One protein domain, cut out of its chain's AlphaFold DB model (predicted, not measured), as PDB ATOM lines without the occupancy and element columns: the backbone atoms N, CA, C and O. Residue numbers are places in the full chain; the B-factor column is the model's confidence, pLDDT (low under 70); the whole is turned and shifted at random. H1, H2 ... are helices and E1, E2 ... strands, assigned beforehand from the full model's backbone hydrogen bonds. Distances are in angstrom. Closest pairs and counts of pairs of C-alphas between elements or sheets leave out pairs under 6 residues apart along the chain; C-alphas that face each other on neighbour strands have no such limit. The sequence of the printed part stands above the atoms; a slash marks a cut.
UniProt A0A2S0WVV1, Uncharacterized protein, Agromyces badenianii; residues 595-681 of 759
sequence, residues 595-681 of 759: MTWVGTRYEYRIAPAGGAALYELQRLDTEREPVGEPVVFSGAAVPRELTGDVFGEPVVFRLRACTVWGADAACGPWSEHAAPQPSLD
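AT A GLANCE: This is residues 595 to 681 of the 759 residues of an uncharacterized protein of Agromyces badenianii (UniProt A0A2S0WVV1). A strongly twisted sheet of five strands is built on the long strand E5, with E3 and then E4 to one side of it and E7 and E6 beside different stretches of its other side. One short helix, H1, packs over a face of this sheet, and a two-strand hairpin, E1 and E2, is set off from the sheet near H1, its strand E2 paired with the last printed residues. The printed part has 87 residues, with seven named strands and one named helix in the order E1, E2, E3, E4, H1, E5, E6, E7, and its class is mostly strand. Neighbour strands are antiparallel in both sheets, and the five-strand sheet is branched at E5. The whole is compact, with a radius of gyration of the C-alphas of 13.0 A and spans of 38 by 29 by 19 A.

HOW THE PARTS SIT: E1, residues 595 to 598, and E2, residues 601 to 605, form a hairpin, with N 596 and O 603 2.8 A apart. Residues 601 to 602 of E2 also pair, antiparallel, with residues 680 to 681. E3, residues 614 to 620, is apart from E2. E3 forms a hairpin with E4, residues 626 to 633, where N 617 and O 631 are 2.8 A apart; E4 bends by 69 degrees at residue 629. H1, residues 639 to 643, is on the branched sheet at a height over the sheet of 7.9 A and lies over E3, only just, with 3 of its C-alphas falling on E3. The closest C-alphas of E3 and H1 are those of Arg 619 and Thr 643, 6.1 A apart. Those of E2 and H1 are Tyr 604 and Pro 639, 7.1 A apart. In H1 the O i to N i+4 pair is within hydrogen-bond range. E5, residues 652 to 661, has E3 on one side, with N 618 and O 654 2.9 A apart. On the other side of E5 are E6, residues 664 to 667, with N 659 and O 666 2.9 A apart, and E7, residues 671 to 674, with N 653 and O 673 2.9 A apart. E5 and E6 form a hairpin, while E6 and E7 are apart.

IN THESE COORDINATES: E1 begins at C-alpha 595, (-0.959, -51.019, -21.304). From first to last C-alpha E3 measures 19.7 A, E4 17.4 A and E5 28.4 A. E5 ends at C-alpha 661, (-4.887, -31.980, 5.249), and E7 at C-alpha 674, (6.935, -51.378, -12.982).

THE WHOLE: The C-alphas farthest apart, those of Gly 648 and Gly 662, are 38.6 A apart. The printed part has no cut, and no link is long. Mean pLDDT of the printed part is 88.9; residues 609 to 611, 613 and 662 to 664 are under 70.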
ATOM      1  N   MET A 595      -1.413 -51.697 -20.089       96.56
ATOM      2  CA  MET A 595      -0.959 -51.019 -21.304       96.56
ATOM      3  C   MET A 595      -2.165 -50.644 -22.173       96.56
ATOM      4  O   MET A 595      -3.006 -51.499 -22.459       96.56
ATOM      5  N   THR A 596      -2.252 -49.390 -22.610       94.62
ATOM      6  CA  THR A 596      -3.382 -48.863 -23.385       94.62
ATOM      7  C   THR A 596      -2.939 -47.838 -24.428       94.62
ATOM      8  O   THR A 596      -1.847 -47.282 -24.346       94.62
ATOM      9  N   TRP A 597      -3.795 -47.576 -25.412       92.06
ATOM     10  CA  TRP A 597      -3.564 -46.528 -26.404       92.06
ATOM     11  C   TRP A 597      -3.986 -45.157 -25.864       92.06
ATOM     12  O   TRP A 597      -5.111 -44.983 -25.396       92.06
ATOM     13  N   VAL A 598      -3.091 -44.176 -25.972       85.94
ATOM     14  CA  VAL A 598      -3.326 -42.754 -25.698       85.94
ATOM     15  C   VAL A 598      -2.947 -41.983 -26.960       85.94
ATOM     16  O   VAL A 598      -1.780 -41.680 -27.212       85.94
ATOM     17  N   GLY A 599      -3.938 -41.733 -27.819       88.12
ATOM     18  CA  GLY A 599      -3.687 -41.234 -29.172       88.12
ATOM     19  C   GLY A 599      -2.842 -42.225 -29.981       88.12
ATOM     20  O   GLY A 599      -3.216 -43.385 -30.132       88.12
ATOM     21  N   THR A 600      -1.689 -41.776 -30.480       90.00
ATOM     22  CA  THR A 600      -0.706 -42.601 -31.210       90.00
ATOM     23  C   THR A 600       0.346 -43.248 -30.302       90.00
ATOM     24  O   THR A 600       1.325 -43.797 -30.799       90.00
ATOM     25  N   ARG A 601       0.193 -43.185 -28.978       94.81
ATOM     26  CA  ARG A 601       1.152 -43.755 -28.022       94.81
ATOM     27  C   ARG A 601       0.560 -44.975 -27.340       94.81
ATOM     28  O   ARG A 601      -0.622 -44.988 -27.012       94.81
ATOM     29  N   TYR A 602       1.386 -45.983 -27.112       96.62
ATOM     30  CA  TYR A 602       1.041 -47.162 -26.330       96.62
ATOM     31  C   TYR A 602       1.693 -47.032 -24.954       96.62
ATOM     32  O   TYR A 602       2.910 -47.117 -24.841       96.62
ATOM     33  N   GLU A 603       0.900 -46.771 -23.921       97.06
ATOM     34  CA  GLU A 603       1.359 -46.269 -22.621       97.06
ATOM     35  C   GLU A 603       0.877 -47.165 -21.477       97.06
ATOM     36  O   GLU A 603      -0.202 -47.760 -21.550       97.06
ATOM     37  N   TYR A 604       1.642 -47.227 -20.385       97.00
ATOM     38  CA  TYR A 604       1.182 -47.874 -19.156       97.00
ATOM     39  C   TYR A 604       0.282 -46.925 -18.363       97.00
ATOM     40  O   TYR A 604       0.747 -45.909 -17.854       97.00
ATOM     41  N   ARG A 605      -1.004 -47.253 -18.234       95.00
ATOM     42  CA  ARG A 605      -1.958 -46.481 -17.433       95.00
ATOM     43  C   ARG A 605      -2.233 -47.211 -16.126       95.00
ATOM     44  O   ARG A 605      -2.640 -48.369 -16.150       95.00
ATOM     45  N   ILE A 606      -2.038 -46.528 -15.004       94.38
ATOM     46  CA  ILE A 606      -2.333 -47.028 -13.657       94.38
ATOM     47  C   ILE A 606      -3.624 -46.423 -13.119       94.38
ATOM     48  O   ILE A 606      -3.979 -45.294 -13.458       94.38
ATOM     49  N   ALA A 607      -4.303 -47.174 -12.261       89.00
ATOM     50  CA  ALA A 607      -5.462 -46.736 -11.498       89.00
ATOM     51  C   ALA A 607      -5.379 -47.402 -10.115       89.00
ATOM     52  O   ALA A 607      -5.945 -48.480  -9.925       89.00
ATOM     53  N   PRO A 608      -4.612 -46.812  -9.177       86.00
ATOM     54  CA  PRO A 608      -4.338 -47.435  -7.891       86.00
ATOM     55  C   PRO A 608      -5.595 -47.863  -7.138       86.00
ATOM     56  O   PRO A 608      -6.541 -47.086  -6.981       86.00
ATOM     57  N   ALA A 609      -5.595 -49.105  -6.656       68.94
ATOM     58  CA  ALA A 609      -6.667 -49.619  -5.822       68.94
ATOM     59  C   ALA A 609      -6.482 -49.105  -4.385       68.94
ATOM     60  O   ALA A 609      -5.374 -49.131  -3.851       68.94
ATOM     61  N   GLY A 610      -7.559 -48.644  -3.743       65.06
ATOM     62  CA  GLY A 610      -7.507 -48.191  -2.343       65.06
ATOM     63  C   GLY A 610      -8.231 -46.882  -2.042       65.06
ATOM     64  O   GLY A 610      -8.357 -46.533  -0.875       65.06
ATOM     65  N   GLY A 611      -8.742 -46.178  -3.059       63.62
ATOM     66  CA  GLY A 611      -9.659 -45.047  -2.864       63.62
ATOM     67  C   GLY A 611      -9.057 -43.823  -2.164       63.62
ATOM     68  O   GLY A 611      -9.814 -42.964  -1.723       63.62
ATOM     69  N   ALA A 612      -7.728 -43.722  -2.058       76.50
ATOM     70  CA  ALA A 612      -7.093 -42.526  -1.519       76.50
ATOM     71  C   ALA A 612      -7.373 -41.314  -2.421       76.50
ATOM     72  O   ALA A 612      -7.397 -41.431  -3.651       76.50
ATOM     73  N   ALA A 613      -7.579 -40.154  -1.797       69.19
ATOM     74  CA  ALA A 613      -7.890 -38.910  -2.496       69.19
ATOM     75  C   ALA A 613      -6.701 -38.394  -3.325       69.19
ATOM     76  O   ALA A 613      -6.898 -37.816  -4.395       69.19
ATOM     77  N   LEU A 614      -5.475 -38.640  -2.853       83.81
ATOM     78  CA  LEU A 614      -4.233 -38.281  -3.529       83.81
ATOM     79  C   LEU A 614      -3.238 -39.440  -3.505       83.81
ATOM     80  O   LEU A 614      -3.177 -40.225  -2.555       83.81
ATOM     81  N   TYR A 615      -2.414 -39.487  -4.544       90.81
ATOM     82  CA  TYR A 615      -1.254 -40.356  -4.633       90.81
ATOM     83  C   TYR A 615      -0.029 -39.537  -4.999       90.81
ATOM     84  O   TYR A 615      -0.108 -38.600  -5.793       90.81
ATOM     85  N   GLU A 616       1.114 -39.942  -4.471       93.94
ATOM     86  CA  GLU A 616       2.407 -39.466  -4.935       93.94
ATOM     87  C   GLU A 616       3.118 -40.566  -5.704       93.94
ATOM     88  O   GLU A 616       3.177 -41.709  -5.245       93.94
ATOM     89  N   LEU A 617       3.684 -40.200  -6.848       95.88
ATOM     90  CA  LEU A 617       4.450 -41.066  -7.726       95.88
ATOM     91  C   LEU A 617       5.843 -40.494  -7.924       95.88
ATOM     92  O   LEU A 617       5.998 -39.304  -8.169       95.88
ATOM     93  N   GLN A 618       6.861 -41.341  -7.882       96.56
ATOM     94  CA  GLN A 618       8.218 -40.923  -8.202       96.56
ATOM     95  C   GLN A 618       8.912 -41.977  -9.044       96.56
ATOM     96  O   GLN A 618       8.787 -43.173  -8.784       96.56
ATOM     97  N   ARG A 619       9.655 -41.527 -10.048       95.69
ATOM     98  CA  ARG A 619      10.443 -42.402 -10.909       95.69
ATOM     99  C   ARG A 619      11.543 -43.099 -10.111       95.69
ATOM    100  O   ARG A 619      12.104 -42.519  -9.183       95.69
ATOM    101  N   LEU A 620      11.869 -44.317 -10.526       95.88
ATOM    102  CA  LEU A 620      13.071 -45.031 -10.122       95.88
ATOM    103  C   LEU A 620      13.985 -45.228 -11.338       95.88
ATOM    104  O   LEU A 620      13.505 -45.429 -12.456       95.88
ATOM    105  N   ASP A 621      15.295 -45.151 -11.137       91.50
ATOM    106  CA  ASP A 621      16.270 -45.507 -12.168       91.50
ATOM    107  C   ASP A 621      16.507 -47.026 -12.257       91.50
ATOM    108  O   ASP A 621      15.828 -47.844 -11.630       91.50
ATOM    109  N   THR A 622      17.489 -47.422 -13.069       87.50
ATOM    110  CA  THR A 622      17.870 -48.824 -13.268       87.50
ATOM    111  C   THR A 622      18.441 -49.494 -12.015       87.50
ATOM    112  O   THR A 622      18.412 -50.722 -11.931       87.50
ATOM    113  N   GLU A 623      18.951 -48.721 -11.053       93.25
ATOM    114  CA  GLU A 623      19.448 -49.202  -9.754       93.25
ATOM    115  C   GLU A 623      18.347 -49.204  -8.677       93.25
ATOM    116  O   GLU A 623      18.576 -49.678  -7.567       93.25
ATOM    117  N   ARG A 624      17.124 -48.788  -9.045       92.81
ATOM    118  CA  ARG A 624      15.958 -48.563  -8.174       92.81
ATOM    119  C   ARG A 624      16.113 -47.388  -7.216       92.81
ATOM    120  O   ARG A 624      15.399 -47.308  -6.217       92.81
ATOM    121  N   GLU A 625      16.984 -46.445  -7.545       94.81
ATOM    122  CA  GLU A 625      17.108 -45.215  -6.781       94.81
ATOM    123  C   GLU A 625      16.084 -44.174  -7.267       94.81
ATOM    124  O   GLU A 625      15.797 -44.094  -8.468       94.81
ATOM    125  N   PRO A 626      15.467 -43.386  -6.364       94.75
ATOM    126  CA  PRO A 626      14.476 -42.385  -6.747       94.75
ATOM    127  C   PRO A 626      15.092 -41.258  -7.578       94.75
ATOM    128  O   PRO A 626      16.102 -40.670  -7.191       94.75
ATOM    129  N   VAL A 627      14.434 -40.895  -8.679       91.69
ATOM    130  CA  VAL A 627      14.866 -39.821  -9.583       91.69
ATOM    131  C   VAL A 627      13.774 -38.767  -9.722       91.69
ATOM    132  O   VAL A 627      12.603 -39.088  -9.921       91.69
ATOM    133  N   GLY A 628      14.172 -37.494  -9.666       89.25
ATOM    134  CA  GLY A 628      13.256 -36.353  -9.738       89.25
ATOM    135  C   GLY A 628      12.479 -36.137  -8.440       89.25
ATOM    136  O   GLY A 628      12.723 -36.813  -7.446       89.25
ATOM    137  N   GLU A 629      11.551 -35.184  -8.441       90.69
ATOM    138  CA  GLU A 629      10.654 -34.938  -7.306       90.69
ATOM    139  C   GLU A 629       9.410 -35.842  -7.381       90.69
ATOM    140  O   GLU A 629       8.988 -36.205  -8.484       90.69
ATOM    141  N   PRO A 630       8.796 -36.208  -6.240       92.00
ATOM    142  CA  PRO A 630       7.478 -36.829  -6.231       92.00
ATOM    143  C   PRO A 630       6.435 -35.960  -6.948       92.00
ATOM    144  O   PRO A 630       6.330 -34.758  -6.711       92.00
ATOM    145  N   VAL A 631       5.634 -36.586  -7.803       90.75
ATOM    146  CA  VAL A 631       4.535 -35.961  -8.540       90.75
ATOM    147  C   VAL A 631       3.214 -36.414  -7.940       90.75
ATOM    148  O   VAL A 631       2.974 -37.610  -7.763       90.75
ATOM    149  N   VAL A 632       2.343 -35.455  -7.639       87.75
ATOM    150  CA  VAL A 632       1.020 -35.712  -7.067       87.75
ATOM    151  C   VAL A 632      -0.000 -35.922  -8.184       87.75
ATOM    152  O   VAL A 632      -0.042 -35.159  -9.149       87.75
ATOM    153  N   PHE A 633      -0.860 -36.928  -8.040       87.62
ATOM    154  CA  PHE A 633      -1.998 -37.142  -8.929       87.62
ATOM    155  C   PHE A 633      -3.208 -37.719  -8.184       87.62
ATOM    156  O   PHE A 633      -3.104 -38.225  -7.067       87.62
ATOM    157  N   SER A 634      -4.371 -37.662  -8.833       83.50
ATOM    158  CA  SER A 634      -5.622 -38.252  -8.349       83.50
ATOM    159  C   SER A 634      -6.250 -39.125  -9.434       83.50
ATOM    160  O   SER A 634      -6.314 -38.715 -10.594       83.50
ATOM    161  N   GLY A 635      -6.770 -40.297  -9.066       84.56
ATOM    162  CA  GLY A 635      -7.436 -41.204 -10.003       84.56
ATOM    163  C   GLY A 635      -6.458 -42.011 -10.860       84.56
ATOM    164  O   GLY A 635      -5.576 -42.680 -10.328       84.56
ATOM    165  N   ALA A 636      -6.648 -41.997 -12.183       88.81
ATOM    166  CA  ALA A 636      -5.805 -42.738 -13.121       88.81
ATOM    167  C   ALA A 636      -4.700 -41.849 -13.707       88.81
ATOM    168  O   ALA A 636      -4.941 -40.684 -14.010       88.81
ATOM    169  N   ALA A 637      -3.520 -42.419 -13.934       91.38
ATOM    170  CA  ALA A 637      -2.369 -41.697 -14.465       91.38
ATOM    171  C   ALA A 637      -1.552 -42.541 -15.444       91.38
ATOM    172  O   ALA A 637      -1.615 -43.770 -15.428       91.38
ATOM    173  N   VAL A 638      -0.761 -41.864 -16.273       95.62
ATOM    174  CA  VAL A 638       0.293 -42.469 -17.092       95.62
ATOM    175  C   VAL A 638       1.629 -42.092 -16.449       95.62
ATOM    176  O   VAL A 638       2.037 -40.936 -16.574       95.62
ATOM    177  N   PRO A 639       2.316 -43.012 -15.737       95.50
ATOM    178  CA  PRO A 639       3.531 -42.688 -14.993       95.50
ATOM    179  C   PRO A 639       4.578 -41.982 -15.850       95.50
ATOM    180  O   PRO A 639       5.075 -40.943 -15.435       95.50
ATOM    181  N   ARG A 640       4.811 -42.468 -17.079       94.50
ATOM    182  CA  ARG A 640       5.790 -41.898 -18.017       94.50
ATOM    183  C   ARG A 640       5.532 -40.418 -18.327       94.50
ATOM    184  O   ARG A 640       6.476 -39.640 -18.427       94.50
ATOM    185  N   GLU A 641       4.268 -40.022 -18.487       93.06
ATOM    186  CA  GLU A 641       3.902 -38.624 -18.752       93.06
ATOM    187  C   GLU A 641       4.131 -37.733 -17.529       93.06
ATOM    188  O   GLU A 641       4.570 -36.596 -17.686       93.06
ATOM    189  N   LEU A 642       3.883 -38.255 -16.323       90.12
ATOM    190  CA  LEU A 642       4.110 -37.525 -15.074       90.12
ATOM    191  C   LEU A 642       5.601 -37.358 -14.760       90.12
ATOM    192  O   LEU A 642       6.006 -36.320 -14.246       90.12
ATOM    193  N   THR A 643       6.417 -38.365 -15.066       89.56
ATOM    194  CA  THR A 643       7.851 -38.396 -14.733       89.56
ATOM    195  C   THR A 643       8.757 -37.911 -15.861       89.56
ATOM    196  O   THR A 643       9.954 -37.722 -15.643       89.56
ATOM    197  N   GLY A 644       8.215 -37.706 -17.065       86.12
ATOM    198  CA  GLY A 644       8.985 -37.302 -18.242       86.12
ATOM    199  C   GLY A 644       9.908 -38.402 -18.777       86.12
ATOM    200  O   GLY A 644      10.961 -38.103 -19.339       86.12
ATOM    201  N   ASP A 645       9.541 -39.669 -18.586       84.62
ATOM    202  CA  ASP A 645      10.336 -40.811 -19.036       84.62
ATOM    203  C   ASP A 645      10.388 -40.940 -20.566       84.62
ATOM    204  O   ASP A 645       9.461 -40.559 -21.294       84.62
ATOM    205  N   VAL A 646      11.494 -41.502 -21.057       90.00
ATOM    206  CA  VAL A 646      11.701 -41.760 -22.488       90.00
ATOM    207  C   VAL A 646      10.869 -42.953 -22.961       90.00
ATOM    208  O   VAL A 646      10.569 -43.871 -22.200       90.00
ATOM    209  N   PHE A 647      10.485 -42.941 -24.235       94.44
ATOM    210  CA  PHE A 647       9.848 -44.091 -24.873       94.44
ATOM    211  C   PHE A 647      10.860 -45.206 -25.149       94.44
ATOM    212  O   PHE A 647      12.046 -44.949 -25.339       94.44
ATOM    213  N   GLY A 648      10.381 -46.448 -25.229       94.12
ATOM    214  CA  GLY A 648      11.198 -47.624 -25.541       94.12
ATOM    215  C   GLY A 648      11.654 -48.438 -24.332       94.12
ATOM    216  O   GLY A 648      12.104 -49.572 -24.515       94.12
ATOM    217  N   GLU A 649      11.441 -47.935 -23.114       91.19
ATOM    218  CA  GLU A 649      11.753 -48.631 -21.860       91.19
ATOM    219  C   GLU A 649      10.509 -48.779 -20.957       91.19
ATOM    220  O   GLU A 649       9.596 -47.945 -21.009       91.19
ATOM    221  N   PRO A 650      10.402 -49.856 -20.151       93.62
ATOM    222  CA  PRO A 650       9.365 -49.958 -19.128       93.62
ATOM    223  C   PRO A 650       9.610 -48.936 -18.016       93.62
ATOM    224  O   PRO A 650      10.694 -48.891 -17.438       93.62
ATOM    225  N   VAL A 651       8.588 -48.152 -17.675       93.25
ATOM    226  CA  VAL A 651       8.668 -47.210 -16.553       93.25
ATOM    227  C   VAL A 651       8.687 -47.965 -15.223       93.25
ATOM    228  O   VAL A 651       7.837 -48.825 -14.977       93.25
ATOM    229  N   VAL A 652       9.649 -47.630 -14.362       96.00
ATOM    230  CA  VAL A 652       9.772 -48.136 -12.988       96.00
ATOM    231  C   VAL A 652       9.575 -46.960 -12.040       96.00
ATOM    232  O   VAL A 652      10.156 -45.893 -12.230       96.00
ATOM    233  N   PHE A 653       8.710 -47.118 -11.044       96.31
ATOM    234  CA  PHE A 653       8.301 -46.023 -10.170       96.31
ATOM    235  C   PHE A 653       7.922 -46.527  -8.780       96.31
ATOM    236  O   PHE A 653       7.558 -47.686  -8.594       96.31
ATOM    237  N   ARG A 654       7.967 -45.637  -7.793       96.44
ATOM    238  CA  ARG A 654       7.371 -45.841  -6.475       96.44
ATOM    239  C   ARG A 654       6.113 -45.001  -6.320       96.44
ATOM    240  O   ARG A 654       6.012 -43.917  -6.889       96.44
ATOM    241  N   LEU A 655       5.162 -45.516  -5.555       95.81
ATOM    242  CA  LEU A 655       3.843 -44.941  -5.338       95.81
ATOM    243  C   LEU A 655       3.491 -44.975  -3.846       95.81
ATOM    244  O   LEU A 655       3.797 -45.951  -3.163       95.81
ATOM    245  N   ARG A 656       2.821 -43.942  -3.336       93.88
ATOM    246  CA  ARG A 656       2.188 -43.968  -2.009       93.88
ATOM    247  C   ARG A 656       0.847 -43.250  -2.024       93.88
ATOM    248  O   ARG A 656       0.655 -42.305  -2.782       93.88
ATOM    249  N   ALA A 657      -0.072 -43.719  -1.190       90.12
ATOM    250  CA  ALA A 657      -1.369 -43.092  -0.975       90.12
ATOM    251  C   ALA A 657      -1.261 -42.027   0.121       90.12
ATOM    252  O   ALA A 657      -0.575 -42.241   1.123       90.12
ATOM    253  N   CYS A 658      -1.953 -40.906  -0.056       85.44
ATOM    254  CA  CYS A 658      -1.933 -39.792   0.880       85.44
ATOM    255  C   CYS A 658      -3.346 -39.371   1.280       85.44
ATOM    256  O   CYS A 658      -4.270 -39.368   0.462       85.44
ATOM    257  N   THR A 659      -3.490 -38.975   2.542       79.00
ATOM    258  CA  THR A 659      -4.676 -38.280   3.039       79.00
ATOM    259  C   THR A 659      -4.409 -36.779   3.039       79.00
ATOM    260  O   THR A 659      -3.344 -36.339   3.474       79.00
ATOM    261  N   VAL A 660      -5.361 -36.007   2.519       73.69
ATOM    262  CA  VAL A 660      -5.268 -34.543   2.410       73.69
ATOM    263  C   VAL A 660      -5.463 -33.904   3.787       73.69
ATOM    264  O   VAL A 660      -6.352 -34.335   4.518       73.69
ATOM    265  N   TRP A 661      -4.649 -32.906   4.138       70.62
ATOM    266  CA  TRP A 661      -4.887 -31.980   5.249       70.62
ATOM    267  C   TRP A 661      -4.412 -30.558   4.898       70.62
ATOM    268  O   TRP A 661      -3.278 -30.166   5.180       70.62
ATOM    269  N   GLY A 662      -5.269 -29.753   4.273       65.94
ATOM    270  CA  GLY A 662      -4.875 -28.424   3.804       65.94
ATOM    271  C   GLY A 662      -3.732 -28.506   2.785       65.94
ATOM    272  O   GLY A 662      -3.819 -29.235   1.798       65.94
ATOM    273  N   ALA A 663      -2.644 -27.765   3.025       58.78
ATOM    274  CA  ALA A 663      -1.430 -27.831   2.204       58.78
ATOM    275  C   ALA A 663      -0.531 -29.043   2.522       58.78
ATOM    276  O   ALA A 663       0.379 -29.343   1.749       58.78
ATOM    277  N   ASP A 664      -0.774 -29.725   3.643       61.94
ATOM    278  CA  ASP A 664       0.024 -30.853   4.106       61.94
ATOM    279  C   ASP A 664      -0.672 -32.176   3.752       61.94
ATOM    280  O   ASP A 664      -1.897 -32.298   3.770       61.94
ATOM    281  N   ALA A 665       0.108 -33.206   3.428       71.69
ATOM    282  CA  ALA A 665      -0.414 -34.536   3.135       71.69
ATOM    283  C   ALA A 665       0.203 -35.565   4.086       71.69
ATOM    284  O   ALA A 665       1.424 -35.667   4.217       71.69
ATOM    285  N   ALA A 666      -0.645 -36.361   4.737       78.25
ATOM    286  CA  ALA A 666      -0.196 -37.501   5.522       78.25
ATOM    287  C   ALA A 666      -0.139 -38.730   4.608       78.25
ATOM    288  O   ALA A 666      -1.169 -39.314   4.260       78.25
ATOM    289  N   CYS A 667       1.067 -39.099   4.180       85.06
ATOM    290  CA  CYS A 667       1.266 -40.175   3.217       85.06
ATOM    291  C   CYS A 667       1.685 -41.491   3.871       85.06
ATOM    292  O   CYS A 667       2.517 -41.529   4.779       85.06
ATOM    293  N   GLY A 668       1.136 -42.579   3.337       86.69
ATOM    294  CA  GLY A 668       1.531 -43.942   3.646       86.69
ATOM    295  C   GLY A 668       2.947 -44.292   3.181       86.69
ATOM    296  O   GLY A 668       3.648 -43.482   2.565       86.69
ATOM    297  N   PRO A 669       3.395 -45.525   3.461       92.19
ATOM    298  CA  PRO A 669       4.681 -46.015   2.983       92.19
ATOM    299  C   PRO A 669       4.711 -46.142   1.450       92.19
ATOM    300  O   PRO A 669       3.700 -46.440   0.812       92.19
ATOM    301  N   TRP A 670       5.901 -45.956   0.874       95.06
ATOM    302  CA  TRP A 670       6.165 -46.187  -0.548       95.06
ATOM    303  C   TRP A 670       6.066 -47.673  -0.913       95.06
ATOM    304  O   TRP A 670       6.545 -48.533  -0.172       95.06
ATOM    305  N   SER A 671       5.512 -47.962  -2.088       94.75
ATOM    306  CA  SER A 671       5.578 -49.264  -2.753       94.75
ATOM    307  C   SER A 671       6.105 -49.117  -4.181       94.75
ATOM    308  O   SER A 671       5.794 -48.145  -4.865       94.75
ATOM    309  N   GLU A 672       6.933 -50.058  -4.628       96.12
ATOM    310  CA  GLU A 672       7.555 -50.034  -5.958       96.12
ATOM    311  C   GLU A 672       6.739 -50.820  -6.985       96.12
ATOM    312  O   GLU A 672       6.210 -51.891  -6.684       96.12
ATOM    313  N   HIS A 673       6.691 -50.305  -8.213       95.06
ATOM    314  CA  HIS A 673       5.933 -50.846  -9.336       95.06
ATOM    315  C   HIS A 673       6.702 -50.665 -10.646       95.06
ATOM    316  O   HIS A 673       7.563 -49.794 -10.779       95.06
ATOM    317  N   ALA A 674       6.370 -51.483 -11.643       95.06
ATOM    318  CA  ALA A 674       6.935 -51.378 -12.982       95.06
ATOM    319  C   ALA A 674       5.879 -51.688 -14.043       95.06
ATOM    320  O   ALA A 674       5.032 -52.567 -13.856       95.06
ATOM    321  N   ALA A 675       5.954 -50.992 -15.175       95.00
ATOM    322  CA  ALA A 675       5.145 -51.322 -16.338       95.00
ATOM    323  C   ALA A 675       5.505 -52.724 -16.869       95.00
ATOM    324  O   ALA A 675       6.684 -53.082 -16.928       95.00
ATOM    325  N   PRO A 676       4.518 -53.523 -17.310       94.44
ATOM    326  CA  PRO A 676       4.772 -54.863 -17.837       94.44
ATOM    327  C   PRO A 676       5.451 -54.838 -19.214       94.44
ATOM    328  O   PRO A 676       6.006 -55.850 -19.643       94.44
ATOM    329  N   GLN A 677       5.371 -53.713 -19.930       95.06
ATOM    330  CA  GLN A 677       5.952 -53.506 -21.254       95.06
ATOM    331  C   GLN A 677       6.457 -52.062 -21.392       95.06
ATOM    332  O   GLN A 677       6.000 -51.185 -20.652       95.06
ATOM    333  N   PRO A 678       7.376 -51.797 -22.336       95.75
ATOM    334  CA  PRO A 678       7.779 -50.441 -22.667       95.75
ATOM    335  C   PRO A 678       6.608 -49.595 -23.147       95.75
ATOM    336  O   PRO A 678       5.747 -50.080 -23.884       95.75
ATOM    337  N   SER A 679       6.628 -48.316 -22.785       96.31
ATOM    338  CA  SER A 679       5.761 -47.344 -23.446       96.31
ATOM    339  C   SER A 679       6.361 -46.978 -24.801       96.31
ATOM    340  O   SER A 679       7.578 -46.820 -24.910       96.31
ATOM    341  N   LEU A 680       5.532 -46.877 -25.839       97.31
ATOM    342  CA  LEU A 680       5.968 -46.730 -27.228       97.31
ATOM    343  C   LEU A 680       5.271 -45.551 -27.912       97.31
ATOM    344  O   LEU A 680       4.052 -45.412 -27.824       97.31
ATOM    345  N   ASP A 681       6.026 -44.750 -28.656       95.62
ATOM    346  CA  ASP A 681       5.501 -43.717 -29.543       95.62
ATOM    347  C   ASP A 681       5.397 -44.248 -30.979       95.62
ATOM    348  O   ASP A 681       6.369 -44.770 -31.527       95.62
TER     349      ASP A 681